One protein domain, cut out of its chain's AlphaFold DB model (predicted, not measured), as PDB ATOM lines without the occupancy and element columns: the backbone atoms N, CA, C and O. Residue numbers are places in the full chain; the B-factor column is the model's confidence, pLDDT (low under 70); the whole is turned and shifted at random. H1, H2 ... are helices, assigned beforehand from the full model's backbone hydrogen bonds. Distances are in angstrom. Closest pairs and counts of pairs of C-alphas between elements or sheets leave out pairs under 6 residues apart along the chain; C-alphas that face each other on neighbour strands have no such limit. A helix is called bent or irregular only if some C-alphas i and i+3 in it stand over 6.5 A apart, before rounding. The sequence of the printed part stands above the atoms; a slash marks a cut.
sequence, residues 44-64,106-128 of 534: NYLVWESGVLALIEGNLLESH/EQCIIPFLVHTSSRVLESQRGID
ATOM      1  N   ASN A  44     128.264 172.783 172.507       92.06
ATOM      2  CA  ASN A  44     127.304 171.693 172.647       92.06
ATOM      3  C   ASN A  44     127.938 170.392 173.186       92.06
ATOM      4  O   ASN A  44     127.242 169.631 173.860       92.06
ATOM      5  N   TYR A  45     129.251 170.180 172.996       94.00
ATOM      6  CA  TYR A  45     129.963 168.988 173.474       94.00
ATOM      7  C   TYR A  45     129.810 168.785 174.984       94.00
ATOM      8  O   TYR A  45     129.447 167.694 175.390       94.00
ATOM      9  N   LEU A  46     129.987 169.823 175.812       94.19
ATOM     10  CA  LEU A  46     129.864 169.701 177.277       94.19
ATOM     11  C   LEU A  46     128.441 169.312 177.720       94.19
ATOM     12  O   LEU A  46     128.260 168.598 178.705       94.19
ATOM     13  N   VAL A  47     127.418 169.772 176.992       91.38
ATOM     14  CA  VAL A  47     126.017 169.423 177.277       91.38
ATOM     15  C   VAL A  47     125.750 167.973 176.881       91.38
ATOM     16  O   VAL A  47     125.171 167.226 177.666       91.38
ATOM     17  N   TRP A  48     126.223 167.565 175.699       94.00
ATOM     18  CA  TRP A  48     126.156 166.186 175.216       94.00
ATOM     19  C   TRP A  48     126.898 165.226 176.157       94.00
ATOM     20  O   TRP A  48     126.297 164.283 176.654       94.00
ATOM     21  N   GLU A  49     128.151 165.526 176.494       94.94
ATOM     22  CA  GLU A  49     129.012 164.790 177.425       94.94
ATOM     23  C   GLU A  49     128.317 164.587 178.779       94.94
ATOM     24  O   GLU A  49     128.125 163.450 179.200       94.94
ATOM     25  N   SER A  50     127.818 165.660 179.408       94.44
ATOM     26  CA  SER A  50     127.117 165.568 180.701       94.44
ATOM     27  C   SER A  50     125.818 164.747 180.669       94.44
ATOM     28  O   SER A  50     125.417 164.189 181.690       94.44
ATOM     29  N   GLY A  51     125.150 164.666 179.513       92.56
ATOM     30  CA  GLY A  51     123.935 163.870 179.329       92.56
ATOM     31  C   GLY A  51     124.205 162.414 178.944       92.56
ATOM     32  O   GLY A  51     123.430 161.538 179.319       92.56
ATOM     33  N   VAL A  52     125.284 162.156 178.202       93.44
ATOM     34  CA  VAL A  52     125.627 160.835 177.659       93.44
ATOM     35  C   VAL A  52     126.514 160.042 178.616       93.44
ATOM     36  O   VAL A  52     126.229 158.866 178.822       93.44
ATOM     37  N   LEU A  53     127.497 160.659 179.285       93.94
ATOM     38  CA  LEU A  53     128.293 159.982 180.322       93.94
ATOM     39  C   LEU A  53     127.401 159.459 181.452       93.94
ATOM     40  O   LEU A  53     127.451 158.278 181.765       93.94
ATOM     41  N   ALA A  54     126.466 160.273 181.951       91.88
ATOM     42  CA  ALA A  54     125.520 159.858 182.990       91.88
ATOM     43  C   ALA A  54     124.602 158.678 182.583       91.88
ATOM     44  O   ALA A  54     124.016 158.027 183.449       91.88
ATOM     45  N   LEU A  55     124.458 158.398 181.281       92.38
ATOM     46  CA  LEU A  55     123.758 157.217 180.760       92.38
ATOM     47  C   LEU A  55     124.701 156.031 180.537       92.38
ATOM     48  O   LEU A  55     124.274 154.896 180.714       92.38
ATOM     49  N   ILE A  56     125.956 156.282 180.170       94.25
ATOM     50  CA  ILE A  56     126.991 155.253 180.041       94.25
ATOM     51  C   ILE A  56     127.338 154.697 181.433       94.25
ATOM     52  O   ILE A  56     127.124 153.512 181.678       94.25
ATOM     53  N   GLU A  57     127.739 155.563 182.368       94.56
ATOM     54  CA  GLU A  57     127.965 155.255 183.788       94.56
ATOM     55  C   GLU A  57     126.723 154.595 184.414       94.56
ATOM     56  O   GLU A  57     126.796 153.541 185.044       94.56
ATOM     57  N   GLY A  58     125.550 155.210 184.210       93.88
ATOM     58  CA  GLY A  58     124.297 154.816 184.859       93.88
ATOM     59  C   GLY A  58     123.740 153.455 184.435       93.88
ATOM     60  O   GLY A  58     122.880 152.927 185.139       93.88
ATOM     61  N   ASN A  59     124.222 152.892 183.323       92.12
ATOM     62  CA  ASN A  59     123.863 151.559 182.832       92.12
ATOM     63  C   ASN A  59     125.095 150.640 182.688       92.12
ATOM     64  O   ASN A  59     125.009 149.621 182.014       92.12
ATOM     65  N   LEU A  60     126.231 151.001 183.304       93.44
ATOM     66  CA  LEU A  60     127.493 150.243 183.280       93.44
ATOM     67  C   LEU A  60     128.011 149.914 181.864       93.44
ATOM     68  O   LEU A  60     128.664 148.901 181.654       93.44
ATOM     69  N   LEU A  61     127.750 150.785 180.885       93.12
ATOM     70  CA  LEU A  61     128.156 150.585 179.487       93.12
ATOM     71  C   LEU A  61     129.637 150.911 179.225       93.12
ATOM     72  O   LEU A  61     130.103 150.727 178.103       93.12
ATOM     73  N   GLU A  62     130.376 151.408 180.223       94.88
ATOM     74  CA  GLU A  62     131.789 151.796 180.084       94.88
ATOM     75  C   GLU A  62     132.655 150.637 179.572       94.88
ATOM     76  O   GLU A  62     133.378 150.816 178.593       94.88
ATOM     77  N   SER A  63     132.502 149.446 180.161       94.56
ATOM     78  CA  SER A  63     133.255 148.228 179.826       94.56
ATOM     79  C   SER A  63     132.954 147.667 178.430       94.56
ATOM     80  O   SER A  63     133.788 146.996 177.824       94.56
ATOM     81  N   HIS A  64     131.769 147.952 177.886       93.38
ATOM     82  CA  HIS A  64     131.393 147.584 176.518       93.38
ATOM     83  C   HIS A  64     131.809 148.640 175.478       93.38
ATOM     84  O   HIS A  64     131.819 148.351 174.279       93.38
ATOM     85  N   GLU A 106     118.489 148.535 177.986       65.75
ATOM     86  CA  GLU A 106     119.103 149.003 176.728       65.75
ATOM     87  C   GLU A 106     118.086 149.547 175.714       65.75
ATOM     88  O   GLU A 106     118.292 150.601 175.101       65.75
ATOM     89  N   GLN A 107     116.941 148.868 175.568       66.88
ATOM     90  CA  GLN A 107     115.877 149.283 174.647       66.88
ATOM     91  C   GLN A 107     115.204 150.601 175.061       66.88
ATOM     92  O   GLN A 107     114.540 151.225 174.233       66.88
ATOM     93  N   CYS A 108     115.407 151.065 176.299       70.25
ATOM     94  CA  CYS A 108     114.987 152.386 176.757       70.25
ATOM     95  C   CYS A 108     116.075 153.462 176.561       70.25
ATOM     96  O   CYS A 108     115.732 154.624 176.329       70.25
ATOM     97  N   ILE A 109     117.364 153.096 176.599       74.44
ATOM     98  CA  ILE A 109     118.497 154.035 176.479       74.44
ATOM     99  C   ILE A 109     118.536 154.694 175.095       74.44
ATOM    100  O   ILE A 109     118.621 155.918 175.007       74.44
ATOM    101  N   ILE A 110     118.428 153.922 174.007       71.38
ATOM    102  CA  ILE A 110     118.533 154.467 172.639       71.38
ATOM    103  C   ILE A 110     117.405 155.479 172.321       71.38
ATOM    104  O   ILE A 110     117.725 156.592 171.891       71.38
ATOM    105  N   PRO A 111     116.107 155.196 172.579       75.06
ATOM    106  CA  PRO A 111     115.050 156.205 172.459       75.06
ATOM    107  C   PRO A 111     115.294 157.439 173.335       75.06
ATOM    108  O   PRO A 111     115.031 158.562 172.901       75.06
ATOM    109  N   PHE A 112     115.797 157.244 174.561       77.62
ATOM    110  CA  PHE A 112     116.066 158.336 175.490       77.62
ATOM    111  C   PHE A 112     117.184 159.251 174.979       77.62
ATOM    112  O   PHE A 112     116.974 160.460 174.941       77.62
ATOM    113  N   LEU A 113     118.308 158.694 174.512       75.75
ATOM    114  CA  LEU A 113     119.427 159.422 173.897       75.75
ATOM    115  C   LEU A 113     118.984 160.265 172.698       75.75
ATOM    116  O   LEU A 113     119.319 161.448 172.615       75.75
ATOM    117  N   VAL A 114     118.209 159.679 171.779       75.94
ATOM    118  CA  VAL A 114     117.697 160.391 170.596       75.94
ATOM    119  C   VAL A 114     116.782 161.543 171.021       75.94
ATOM    120  O   VAL A 114     116.958 162.677 170.582       75.94
ATOM    121  N   HIS A 115     115.839 161.288 171.930       75.81
ATOM    122  CA  HIS A 115     114.855 162.278 172.367       75.81
ATOM    123  C   HIS A 115     115.446 163.400 173.245       75.81
ATOM    124  O   HIS A 115     115.007 164.548 173.135       75.81
ATOM    125  N   THR A 116     116.442 163.122 174.096       71.38
ATOM    126  CA  THR A 116     117.145 164.165 174.865       71.38
ATOM    127  C   THR A 116     118.036 165.014 173.969       71.38
ATOM    128  O   THR A 116     117.951 166.242 174.044       71.38
ATOM    129  N   SER A 117     118.802 164.391 173.064       69.00
ATOM    130  CA  SER A 117     119.627 165.097 172.075       69.00
ATOM    131  C   SER A 117     118.786 166.064 171.240       69.00
ATOM    132  O   SER A 117     119.112 167.250 171.163       69.00
ATOM    133  N   SER A 118     117.651 165.605 170.697       76.31
ATOM    134  CA  SER A 118     116.733 166.457 169.928       76.31
ATOM    135  C   SER A 118     116.263 167.680 170.717       76.31
ATOM    136  O   SER A 118     116.294 168.788 170.189       76.31
ATOM    137  N   ARG A 119     115.891 167.521 171.996       72.69
ATOM    138  CA  ARG A 119     115.424 168.640 172.839       72.69
ATOM    139  C   ARG A 119     116.516 169.656 173.166       72.69
ATOM    140  O   ARG A 119     116.228 170.850 173.200       72.69
ATOM    141  N   VAL A 120     117.754 169.210 173.396       68.81
ATOM    142  CA  VAL A 120     118.900 170.116 173.603       68.81
ATOM    143  C   VAL A 120     119.122 170.977 172.357       68.81
ATOM    144  O   VAL A 120     119.272 172.193 172.454       68.81
ATOM    145  N   LEU A 121     119.063 170.365 171.174       67.88
ATOM    146  CA  LEU A 121     119.286 171.042 169.895       67.88
ATOM    147  C   LEU A 121     118.134 171.970 169.500       67.88
ATOM    148  O   LEU A 121     118.366 173.041 168.943       67.88
ATOM    149  N   GLU A 122     116.898 171.592 169.808       74.56
ATOM    150  CA  GLU A 122     115.722 172.433 169.596       74.56
ATOM    151  C   GLU A 122     115.733 173.657 170.529       74.56
ATOM    152  O   GLU A 122     115.460 174.773 170.086       74.56
ATOM    153  N   SER A 123     116.189 173.485 171.778       68.69
ATOM    154  CA  SER A 123     116.469 174.603 172.690       68.69
ATOM    155  C   SER A 123     117.592 175.514 172.182       68.69
ATOM    156  O   SER A 123     117.514 176.724 172.385       68.69
ATOM    157  N   GLN A 124     118.618 174.969 171.520       63.38
ATOM    158  CA  GLN A 124     119.715 175.762 170.955       63.38
ATOM    159  C   GLN A 124     119.241 176.608 169.760       63.38
ATOM    160  O   GLN A 124     119.476 177.814 169.729       63.38
ATOM    161  N   ARG A 125     118.475 176.011 168.832       70.00
ATOM    162  CA  ARG A 125     117.902 176.714 167.664       70.00
ATOM    163  C   ARG A 125     117.020 177.907 168.048       70.00
ATOM    164  O   ARG A 125     116.976 178.883 167.303       70.00
ATOM    165  N   GLY A 126     116.332 177.843 169.190       70.56
ATOM    166  CA  GLY A 126     115.556 178.972 169.715       70.56
ATOM    167  C   GLY A 126     116.421 180.203 170.015       70.56
ATOM    168  O   GLY A 126     116.072 181.309 169.613       70.56
ATOM    169  N   ILE A 127     117.581 180.000 170.647       65.44
ATOM    170  CA  ILE A 127     118.514 181.069 171.053       65.44
ATOM    171  C   ILE A 127     119.137 181.752 169.824       65.44
ATOM    172  O   ILE A 127     119.212 182.985 169.746       65.44
ATOM    173  N   ASP A 128     119.536 180.957 168.831       62.72
ATOM    174  CA  ASP A 128     120.122 181.466 167.587       62.72
ATOM    175  C   ASP A 128     119.073 182.216 166.733       62.72
ATOM    176  O   ASP A 128     119.378 183.237 166.110       62.72
TER     177      ASP A 128
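What this domain is: This is residues 44 to 64 and 106 to 128 of the 534 residues of the protein "Putative mitochondrial protein" of Senna tora (UniProt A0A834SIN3). Two helices lie side by side, running opposite ways and only just touching: the long H2 makes most of the length of an elongated pair, and the shorter H1 is beside it. A short tail, residues 59 to 64, follows the end of H1 and leads to a cut in the chain. The printed part has 44 residues with two named helices, H1 then H2 along the chain, and no named strand; its class is all helix. It is loose, with a radius of gyration of the C-alphas of 11.8 A, and spans 38 by 21 by 12 A.

How they stand to each other: Start with the longest helix, H2, residues 106 to 128, and look from it to H1, residues 44 to 58. The two only just touch, with 3 pairs of C-alphas within 8 A, and H2 does so with residues 109 to 117 alone. Their closest C-alphas are those of Trp 48 and Ser 117, 7.3 A apart, and their centres are 11.7 A apart. Their lines stand at a shallow tilt of 19 degrees, and they run opposite ways. Along the backbone, 17 of 19 O i to N i+4 pairs are within hydrogen-bond range in H2, and 9 of 11 in H1.

Where its parts are: Find C-alpha 106 at (119.103, 149.003, 176.728); from there H2 runs 33.7 A to C-alpha 128 at (120.122, 181.466, 167.587). It is neither bent nor irregular, but only just: C-alphas 107 and 110 are 6.2 A apart. H1 begins at C-alpha 44, at (127.304, 171.693, 172.647), and is 21.0 A long.

The domain as a whole: The two C-alphas farthest apart are those of Ser 63 and Asp 128, at 37.8 A. Residues 65 to 105 are not printed, and C-alphas 64 and 106 are 12.4 A apart across this cut, which lies in the link from H1 to H2. The mean pLDDT of the printed part is 81.7; look for values under 70 at residues 106 to 107, 117, 120 to 121, 123 to 124 and 127 to 128.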